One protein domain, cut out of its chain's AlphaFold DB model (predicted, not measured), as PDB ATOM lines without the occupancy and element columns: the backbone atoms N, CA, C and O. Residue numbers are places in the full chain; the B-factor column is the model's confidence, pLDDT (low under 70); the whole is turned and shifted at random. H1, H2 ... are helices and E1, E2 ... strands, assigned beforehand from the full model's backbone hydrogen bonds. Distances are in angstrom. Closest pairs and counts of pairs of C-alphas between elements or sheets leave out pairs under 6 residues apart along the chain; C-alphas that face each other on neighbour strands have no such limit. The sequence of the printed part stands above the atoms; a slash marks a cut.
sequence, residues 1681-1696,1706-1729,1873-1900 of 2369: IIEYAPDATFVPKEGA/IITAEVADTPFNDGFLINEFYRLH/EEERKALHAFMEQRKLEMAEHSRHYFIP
ATOM      1  N   ILE A1681     -12.919  35.117 -31.170       43.81
ATOM      2  CA  ILE A1681     -14.352  35.024 -30.915       43.81
ATOM      3  C   ILE A1681     -14.932  36.419 -31.141       43.81
ATOM      4  O   ILE A1681     -14.426  37.404 -30.601       43.81
ATOM      5  N   ILE A1682     -15.947  36.487 -32.001       44.44
ATOM      6  CA  ILE A1682     -16.709  37.696 -32.312       44.44
ATOM      7  C   ILE A1682     -18.136  37.422 -31.851       44.44
ATOM      8  O   ILE A1682     -18.882  36.708 -32.520       44.44
ATOM      9  N   GLU A1683     -18.492  37.971 -30.698       46.21
ATOM     10  CA  GLU A1683     -19.830  37.887 -30.126       46.21
ATOM     11  C   GLU A1683     -20.576  39.181 -30.455       46.21
ATOM     12  O   GLU A1683     -20.109  40.279 -30.156       46.21
ATOM     13  N   TYR A1684     -21.732  39.075 -31.108       50.20
ATOM     14  CA  TYR A1684     -22.624  40.224 -31.244       50.20
ATOM     15  C   TYR A1684     -23.325  40.448 -29.907       50.20
ATOM     16  O   TYR A1684     -23.847  39.501 -29.316       50.20
ATOM     17  N   ALA A1685     -23.339  41.692 -29.436       48.21
ATOM     18  CA  ALA A1685     -24.072  42.041 -28.232       48.21
ATOM     19  C   ALA A1685     -25.583  41.808 -28.461       48.21
ATOM     20  O   ALA A1685     -26.093  42.091 -29.553       48.21
ATOM     21  N   PRO A1686     -26.319  41.280 -27.463       47.08
ATOM     22  CA  PRO A1686     -27.719  40.870 -27.623       47.08
ATOM     23  C   PRO A1686     -28.716  42.041 -27.745       47.08
ATOM     24  O   PRO A1686     -29.923  41.815 -27.764       47.08
ATOM     25  N   ASP A1687     -28.233  43.284 -27.825       53.75
ATOM     26  CA  ASP A1687     -28.998  44.536 -27.885       53.75
ATOM     27  C   ASP A1687     -29.122  45.135 -29.306       53.75
ATOM     28  O   ASP A1687     -29.734  46.193 -29.497       53.75
ATOM     29  N   ALA A1688     -28.555  44.468 -30.319       52.36
ATOM     30  CA  ALA A1688     -28.484  44.973 -31.688       52.36
ATOM     31  C   ALA A1688     -29.874  45.206 -32.324       52.36
ATOM     32  O   ALA A1688     -30.641  44.275 -32.570       52.36
ATOM     33  N   THR A1689     -30.192  46.465 -32.635       61.76
ATOM     34  CA  THR A1689     -31.535  46.934 -33.012       61.76
ATOM     35  C   THR A1689     -31.510  48.022 -34.099       61.76
ATOM     36  O   THR A1689     -30.532  48.744 -34.298       61.76
ATOM     37  N   PHE A1690     -32.616  48.161 -34.840       61.62
ATOM     38  CA  PHE A1690     -32.833  49.293 -35.750       61.62
ATOM     39  C   PHE A1690     -33.516  50.443 -35.009       61.62
ATOM     40  O   PHE A1690     -34.703  50.359 -34.698       61.62
ATOM     41  N   VAL A1691     -32.796  51.542 -34.799       67.68
ATOM     42  CA  VAL A1691     -33.328  52.756 -34.177       67.68
ATOM     43  C   VAL A1691     -33.936  53.662 -35.264       67.68
ATOM     44  O   VAL A1691     -33.237  54.043 -36.215       67.68
ATOM     45  N   PRO A1692     -35.232  54.020 -35.184       64.27
ATOM     46  CA  PRO A1692     -35.814  55.025 -36.063       64.27
ATOM     47  C   PRO A1692     -35.270  56.408 -35.688       64.27
ATOM     48  O   PRO A1692     -35.292  56.809 -34.527       64.27
ATOM     49  N   LYS A1693     -34.783  57.158 -36.674       57.39
ATOM     50  CA  LYS A1693     -34.267  58.511 -36.463       57.39
ATOM     51  C   LYS A1693     -35.411  59.513 -36.594       57.39
ATOM     52  O   LYS A1693     -35.937  59.692 -37.692       57.39
ATOM     53  N   GLU A1694     -35.791  60.160 -35.490       51.83
ATOM     54  CA  GLU A1694     -36.904  61.118 -35.463       51.83
ATOM     55  C   GLU A1694     -36.854  62.118 -36.632       51.83
ATOM     56  O   GLU A1694     -35.845  62.784 -36.878       51.83
ATOM     57  N   GLY A1695     -37.965  62.222 -37.367       57.23
ATOM     58  CA  GLY A1695     -38.132  63.179 -38.463       57.23
ATOM     59  C   GLY A1695     -37.426  62.842 -39.786       57.23
ATOM     60  O   GLY A1695     -37.487  63.666 -40.698       57.23
ATOM     61  N   ALA A1696     -36.786  61.675 -39.934       49.77
ATOM     62  CA  ALA A1696     -36.120  61.263 -41.176       49.77
ATOM     63  C   ALA A1696     -36.548  59.865 -41.659       49.77
ATOM     64  O   ALA A1696     -36.851  58.976 -40.871       49.77
ATOM     65  N   ILE A1706     -18.474  42.416 -29.469       57.40
ATOM     66  CA  ILE A1706     -17.487  42.040 -28.451       57.40
ATOM     67  C   ILE A1706     -16.451  41.118 -29.093       57.40
ATOM     68  O   ILE A1706     -16.798  40.219 -29.865       57.40
ATOM     69  N   ILE A1707     -15.166  41.343 -28.807       55.79
ATOM     70  CA  ILE A1707     -14.080  40.626 -29.480       55.79
ATOM     71  C   ILE A1707     -12.966  40.211 -28.513       55.79
ATOM     72  O   ILE A1707     -12.407  41.048 -27.802       55.79
ATOM     73  N   THR A1708     -12.593  38.925 -28.550       53.25
ATOM     74  CA  THR A1708     -11.515  38.320 -27.739       53.25
ATOM     75  C   THR A1708     -10.527  37.502 -28.593       53.25
ATOM     76  O   THR A1708     -10.824  37.138 -29.735       53.25
ATOM     77  N   ALA A1709      -9.314  37.242 -28.079       47.97
ATOM     78  CA  ALA A1709      -8.245  36.545 -28.810       47.97
ATOM     79  C   ALA A1709      -7.234  35.827 -27.885       47.97
ATOM     80  O   ALA A1709      -6.815  36.388 -26.876       47.97
ATOM     81  N   GLU A1710      -6.771  34.629 -28.275       56.77
ATOM     82  CA  GLU A1710      -5.804  33.808 -27.509       56.77
ATOM     83  C   GLU A1710      -4.519  33.472 -28.286       56.77
ATOM     84  O   GLU A1710      -4.595  33.146 -29.470       56.77
ATOM     85  N   VAL A1711      -3.354  33.462 -27.619       56.59
ATOM     86  CA  VAL A1711      -2.016  33.257 -28.229       56.59
ATOM     87  C   VAL A1711      -1.870  31.928 -28.999       56.59
ATOM     88  O   VAL A1711      -2.258  30.861 -28.535       56.59
ATOM     89  N   ALA A1712      -1.236  31.976 -30.178       53.66
ATOM     90  CA  ALA A1712      -1.141  30.865 -31.123       53.66
ATOM     91  C   ALA A1712       0.211  30.137 -31.169       53.66
ATOM     92  O   ALA A1712       1.297  30.734 -31.163       53.66
ATOM     93  N   ASP A1713       0.111  28.827 -31.401       66.27
ATOM     94  CA  ASP A1713       1.199  27.948 -31.823       66.27
ATOM     95  C   ASP A1713       1.763  28.364 -33.188       66.27
ATOM     96  O   ASP A1713       1.202  28.048 -34.240       66.27
ATOM     97  N   THR A1714       2.915  29.040 -33.193       72.99
ATOM     98  CA  THR A1714       3.643  29.341 -34.431       72.99
ATOM     99  C   THR A1714       5.138  29.022 -34.300       72.99
ATOM    100  O   THR A1714       5.742  29.363 -33.280       72.99
ATOM    101  N   PRO A1715       5.798  28.515 -35.365       71.97
ATOM    102  CA  PRO A1715       7.259  28.344 -35.399       71.97
ATOM    103  C   PRO A1715       8.061  29.648 -35.231       71.97
ATOM    104  O   PRO A1715       9.284  29.627 -35.089       71.97
ATOM    105  N   PHE A1716       7.390  30.802 -35.293       67.15
ATOM    106  CA  PHE A1716       7.971  32.100 -34.974       67.15
ATOM    107  C   PHE A1716       8.061  32.296 -33.457       67.15
ATOM    108  O   PHE A1716       9.147  32.596 -32.961       67.15
ATOM    109  N   ASN A1717       6.965  32.039 -32.732       73.16
ATOM    110  CA  ASN A1717       6.907  32.070 -31.268       73.16
ATOM    111  C   ASN A1717       7.825  30.998 -30.659       73.16
ATOM    112  O   ASN A1717       8.644  31.316 -29.798       73.16
ATOM    113  N   ASP A1718       7.801  29.773 -31.197       85.08
ATOM    114  CA  ASP A1718       8.725  28.695 -30.814       85.08
ATOM    115  C   ASP A1718      10.199  29.152 -30.903       85.08
ATOM    116  O   ASP A1718      11.001  28.888 -30.010       85.08
ATOM    117  N   GLY A1719      10.558  29.922 -31.940       83.48
ATOM    118  CA  GLY A1719      11.901  30.482 -32.116       83.48
ATOM    119  C   GLY A1719      12.318  31.528 -31.068       83.48
ATOM    120  O   GLY A1719      13.518  31.716 -30.853       83.48
ATOM    121  N   PHE A1720      11.369  32.192 -30.399       82.03
ATOM    122  CA  PHE A1720      11.651  33.032 -29.229       82.03
ATOM    123  C   PHE A1720      11.800  32.184 -27.963       82.03
ATOM    124  O   PHE A1720      12.779  32.367 -27.239       82.03
ATOM    125  N   LEU A1721      10.909  31.214 -27.740       90.72
ATOM    126  CA  LEU A1721      10.971  30.316 -26.581       90.72
ATOM    127  C   LEU A1721      12.265  29.482 -26.563       90.72
ATOM    128  O   LEU A1721      12.889  29.331 -25.518       90.72
ATOM    129  N   ILE A1722      12.746  29.029 -27.726       91.80
ATOM    130  CA  ILE A1722      14.047  28.356 -27.873       91.80
ATOM    131  C   ILE A1722      15.215  29.271 -27.468       91.80
ATOM    132  O   ILE A1722      16.137  28.833 -26.776       91.80
ATOM    133  N   ASN A1723      15.201  30.542 -27.886       84.43
ATOM    134  CA  ASN A1723      16.228  31.503 -27.473       84.43
ATOM    135  C   ASN A1723      16.165  31.774 -25.964       84.43
ATOM    136  O   ASN A1723      17.208  31.911 -25.327       84.43
ATOM    137  N   GLU A1724      14.963  31.839 -25.387       88.75
ATOM    138  CA  GLU A1724      14.797  32.043 -23.952       88.75
ATOM    139  C   GLU A1724      15.260  30.833 -23.132       88.75
ATOM    140  O   GLU A1724      15.998  31.019 -22.167       88.75
ATOM    141  N   PHE A1725      14.950  29.607 -23.560       94.63
ATOM    142  CA  PHE A1725      15.466  28.376 -22.957       94.63
ATOM    143  C   PHE A1725      17.000  28.392 -22.863       94.63
ATOM    144  O   PHE A1725      17.570  28.175 -21.793       94.63
ATOM    145  N   TYR A1726      17.687  28.717 -23.966       92.52
ATOM    146  CA  TYR A1726      19.152  28.798 -23.979       92.52
ATOM    147  C   TYR A1726      19.719  30.016 -23.235       92.52
ATOM    148  O   TYR A1726      20.886  29.976 -22.841       92.52
ATOM    149  N   ARG A1727      18.921  31.067 -23.006       83.71
ATOM    150  CA  ARG A1727      19.269  32.207 -22.141       83.71
ATOM    151  C   ARG A1727      19.192  31.818 -20.662       83.71
ATOM    152  O   ARG A1727      20.171  31.990 -19.946       83.71
ATOM    153  N   LEU A1728      18.056  31.278 -20.220       88.03
ATOM    154  CA  LEU A1728      17.792  30.936 -18.818       88.03
ATOM    155  C   LEU A1728      18.630  29.739 -18.353       88.03
ATOM    156  O   LEU A1728      19.199  29.756 -17.266       88.03
ATOM    157  N   HIS A1729      18.789  28.720 -19.199       88.49
ATOM    158  CA  HIS A1729      19.579  27.529 -18.879       88.49
ATOM    159  C   HIS A1729      21.014  27.587 -19.426       88.49
ATOM    160  O   HIS A1729      21.646  26.541 -19.596       88.49
ATOM    161  N   GLU A1873      18.987  14.062 -25.539       84.86
ATOM    162  CA  GLU A1873      17.567  13.751 -25.338       84.86
ATOM    163  C   GLU A1873      16.989  14.381 -24.055       84.86
ATOM    164  O   GLU A1873      15.829  14.788 -24.052       84.86
ATOM    165  N   GLU A1874      17.788  14.535 -22.997       87.89
ATOM    166  CA  GLU A1874      17.459  15.343 -21.815       87.89
ATOM    167  C   GLU A1874      17.280  16.815 -22.206       87.89
ATOM    168  O   GLU A1874      16.271  17.419 -21.858       87.89
ATOM    169  N   GLU A1875      18.198  17.372 -23.001       90.96
ATOM    170  CA  GLU A1875      18.112  18.738 -23.524       90.96
ATOM    171  C   GLU A1875      16.871  18.937 -24.415       90.96
ATOM    172  O   GLU A1875      16.146  19.914 -24.238       90.96
ATOM    173  N   ARG A1876      16.556  17.984 -25.313       90.81
ATOM    174  CA  ARG A1876      15.302  17.986 -26.101       90.81
ATOM    175  C   ARG A1876      14.055  17.967 -25.203       90.81
ATOM    176  O   ARG A1876      13.094  18.670 -25.501       90.81
ATOM    177  N   LYS A1877      14.051  17.171 -24.124       88.25
ATOM    178  CA  LYS A1877      12.915  17.060 -23.185       88.25
ATOM    179  C   LYS A1877      12.745  18.313 -22.333       88.25
ATOM    180  O   LYS A1877      11.625  18.792 -22.204       88.25
ATOM    181  N   ALA A1878      13.839  18.862 -21.807       89.94
ATOM    182  CA  ALA A1878      13.830  20.114 -21.059       89.94
ATOM    183  C   ALA A1878      13.345  21.283 -21.933       89.94
ATOM    184  O   ALA A1878      12.511  22.065 -21.487       89.94
ATOM    185  N   LEU A1879      13.791  21.356 -23.193       93.08
ATOM    186  CA  LEU A1879      13.343  22.374 -24.146       93.08
ATOM    187  C   LEU A1879      11.848  22.248 -24.481       93.08
ATOM    188  O   LEU A1879      11.150  23.257 -24.509       93.08
ATOM    189  N   HIS A1880      11.336  21.028 -24.682       89.14
ATOM    190  CA  HIS A1880       9.897  20.811 -24.868       89.14
ATOM    191  C   HIS A1880       9.083  21.196 -23.625       89.14
ATOM    192  O   HIS A1880       8.113  21.930 -23.757       89.14
ATOM    193  N   ALA A1881       9.487  20.752 -22.429       89.12
ATOM    194  CA  ALA A1881       8.784  21.078 -21.187       89.12
ATOM    195  C   ALA A1881       8.754  22.595 -20.924       89.12
ATOM    196  O   ALA A1881       7.708  23.138 -20.584       89.12
ATOM    197  N   PHE A1882       9.873  23.283 -21.167       93.77
ATOM    198  CA  PHE A1882       9.957  24.740 -21.090       93.77
ATOM    199  C   PHE A1882       9.037  25.436 -22.102       93.77
ATOM    200  O   PHE A1882       8.387  26.421 -21.765       93.77
ATOM    201  N   MET A1883       8.953  24.933 -23.338       90.99
ATOM    202  CA  MET A1883       8.070  25.504 -24.358       90.99
ATOM    203  C   MET A1883       6.584  25.304 -24.044       90.99
ATOM    204  O   MET A1883       5.819  26.242 -24.235       90.99
ATOM    205  N   GLU A1884       6.177  24.137 -23.539       85.32
ATOM    206  CA  GLU A1884       4.800  23.906 -23.073       85.32
ATOM    207  C   GLU A1884       4.461  24.831 -21.892       85.32
ATOM    208  O   GLU A1884       3.457  25.541 -21.931       85.32
ATOM    209  N   GLN A1885       5.340  24.901 -20.883       88.03
ATOM    210  CA  GLN A1885       5.162  25.780 -19.726       88.03
ATOM    211  C   GLN A1885       5.045  27.253 -20.145       88.03
ATOM    212  O   GLN A1885       4.089  27.922 -19.761       88.03
ATOM    213  N   ARG A1886       5.963  27.765 -20.977       88.85
ATOM    214  CA  ARG A1886       5.910  29.170 -21.411       88.85
ATOM    215  C   ARG A1886       4.742  29.471 -22.344       88.85
ATOM    216  O   ARG A1886       4.289  30.608 -22.354       88.85
ATOM    217  N   LYS A1887       4.214  28.496 -23.092       85.88
ATOM    218  CA  LYS A1887       2.957  28.674 -23.841       85.88
ATOM    219  C   LYS A1887       1.759  28.814 -22.907       85.88
ATOM    220  O   LYS A1887       0.940  29.697 -23.140       85.88
ATOM    221  N   LEU A1888       1.694  28.011 -21.843       80.43
ATOM    222  CA  LEU A1888       0.662  28.134 -20.812       80.43
ATOM    223  C   LEU A1888       0.749  29.498 -20.107       80.43
ATOM    224  O   LEU A1888      -0.236  30.231 -20.084       80.43
ATOM    225  N   GLU A1889       1.942  29.883 -19.642       81.47
ATOM    226  CA  GLU A1889       2.185  31.190 -19.015       81.47
ATOM    227  C   GLU A1889       1.843  32.350 -19.963       81.47
ATOM    228  O   GLU A1889       1.187  33.301 -19.547       81.47
ATOM    229  N   MET A1890       2.223  32.282 -21.248       74.61
ATOM    230  CA  MET A1890       1.873  33.314 -22.234       74.61
ATOM    231  C   MET A1890       0.368  33.386 -22.512       74.61
ATOM    232  O   MET A1890      -0.135  34.485 -22.730       74.61
ATOM    233  N   ALA A1891      -0.356  32.263 -22.501       71.45
ATOM    234  CA  ALA A1891      -1.810  32.259 -22.642       71.45
ATOM    235  C   ALA A1891      -2.489  32.894 -21.413       71.45
ATOM    236  O   ALA A1891      -3.346  33.765 -21.565       71.45
ATOM    237  N   GLU A1892      -2.045  32.543 -20.206       71.61
ATOM    238  CA  GLU A1892      -2.530  33.104 -18.938       71.61
ATOM    239  C   GLU A1892      -2.243  34.612 -18.830       71.61
ATOM    240  O   GLU A1892      -3.154  35.402 -18.585       71.61
ATOM    241  N   HIS A1893      -1.021  35.046 -19.162       72.12
ATOM    242  CA  HIS A1893      -0.684  36.469 -19.269       72.12
ATOM    243  C   HIS A1893      -1.525  37.162 -20.352       72.12
ATOM    244  O   HIS A1893      -1.977  38.284 -20.145       72.12
ATOM    245  N   SER A1894      -1.789  36.517 -21.496       61.83
ATOM    246  CA  SER A1894      -2.616  37.124 -22.548       61.83
ATOM    247  C   SER A1894      -4.051  37.390 -22.084       61.83
ATOM    248  O   SER A1894      -4.580  38.460 -22.373       61.83
ATOM    249  N   ARG A1895      -4.635  36.499 -21.272       64.43
ATOM    250  CA  ARG A1895      -5.960  36.699 -20.662       64.43
ATOM    251  C   ARG A1895      -5.977  37.812 -19.602       64.43
ATOM    252  O   ARG A1895      -7.021  38.416 -19.400       64.43
ATOM    253  N   HIS A1896      -4.841  38.121 -18.971       66.11
ATOM    254  CA  HIS A1896      -4.709  39.272 -18.066       66.11
ATOM    255  C   HIS A1896      -4.423  40.611 -18.773       66.11
ATOM    256  O   HIS A1896      -4.769  41.653 -18.224       66.11
ATOM    257  N   TYR A1897      -3.804  40.613 -19.962       52.74
ATOM    258  CA  TYR A1897      -3.404  41.849 -20.661       52.74
ATOM    259  C   TYR A1897      -4.271  42.231 -21.877       52.74
ATOM    260  O   TYR A1897      -4.206  43.381 -22.312       52.74
ATOM    261  N   PHE A1898      -5.084  41.326 -22.433       49.10
ATOM    262  CA  PHE A1898      -6.044  41.657 -23.496       49.10
ATOM    263  C   PHE A1898      -7.445  41.906 -22.929       49.10
ATOM    264  O   PHE A1898      -8.216  40.977 -22.701       49.10
ATOM    265  N   ILE A1899      -7.784  43.184 -22.759       50.28
ATOM    266  CA  ILE A1899      -9.156  43.635 -22.491       50.28
ATOM    267  C   ILE A1899     -10.027  43.325 -23.732       50.28
ATOM    268  O   ILE A1899      -9.575  43.613 -24.848       50.28
ATOM    269  N   PRO A1900     -11.247  42.766 -23.583       53.76
ATOM    270  CA  PRO A1900     -12.181  42.588 -24.694       53.76
ATOM    271  C   PRO A1900     -12.466  43.910 -25.413       53.76
ATOM    272  O   PRO A1900     -12.646  44.946 -24.775       53.76
TER     273      PRO A1900
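AT A GLANCE: This is residues 1681 to 1696, 1706 to 1729 and 1873 to 1900 of the 2369 residues of an uncharacterized protein of Trypanosoma cruzi (strain CL Brener) (UniProt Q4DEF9). This is a long, thin model: a helix H2 crosses the shorter helix H1 at one end, packs with its residues 1887 to 1895 on E3 of a small two-strand ribbon of E1 and E3, and past the ribbon an arm of residues 1686 to 1696, with E2 in it, sticks out. The printed part has 68 residues in three pieces, with three named strands and two named helices in the order E1, E2, E3, H1, H2. The sheet has the order E1 - E3 and is antiparallel; the class is mixed, helices and strands. The whole is extended, with a radius of gyration of the C-alphas of 21.0 A and spans of 74 by 17 by 17 A.

IN THESE COORDINATES: Find C-alpha 1681 at (-14.352, 35.024, -30.915), where the strand E1 begins; it covers residues 1681 to 1684. After a tight link of 4 residues comes the strand E2, residues 1689 to 1692. Look next past the first cut at C-alpha 1706, at (-17.487, 42.040, -28.451): from there the strand E3, residues 1706 to 1711, runs 17.8 A. A tight link of 3 residues brings you to the helix H1, residues 1715 to 1728, 19.8 A long. Past the second cut the helix H2, residues 1873 to 1897, runs 35.4 A and ends at C-alpha 1897, at (-3.404, 41.849, -20.661).

HOW THE PARTS SIT: Begin with the sheet: E1 and E3 are antiparallel neighbours, at 175 degrees between their directions. There N 1683 and O 1706 are 2.9 A apart and N 1706 and O 1683 are 2.8 A apart, both within hydrogen-bond range. E2 pairs with no named strand and is apart from E1, E3, H1 and H2. Now look from E3 to H2: their closest C-alphas, those of Val 1711 and Ala 1891, are 5.7 A apart. H1 and H2 touch, H2 with its residues 1879 to 1886 alone; the closest C-alphas are those of Leu 1721 and Met 1883, at 6.0 A. They run opposite ways at a steep tilt of 69.9 degrees, only just short of about perpendicular. E1 is apart from both helices. Every O i to N i+4 pair of H2 is within hydrogen-bond range, and 9 of 10 are in H1.

THE WHOLE: The two C-alphas farthest apart, those of Gly 1695 and Glu 1873, are 75.6 A from each other. Without residues 1686 to 1696, which stand free, the body spans 50 by 18 by 15 A. Residues 1697 to 1705 are not printed, with 29.6 A between C-alphas 1696 and 1706; residues 1730 to 1872 are not printed either, with 15.3 A between C-alphas 1729 and 1873. Of the links that are printed whole, E1 to E2 and E3 to H1, both are tight. The mean pLDDT of the printed part is 71.0, and 32 residues are under 70: 1681 to 1696, 1706 to 1713, 1716 and 1894 to 1900.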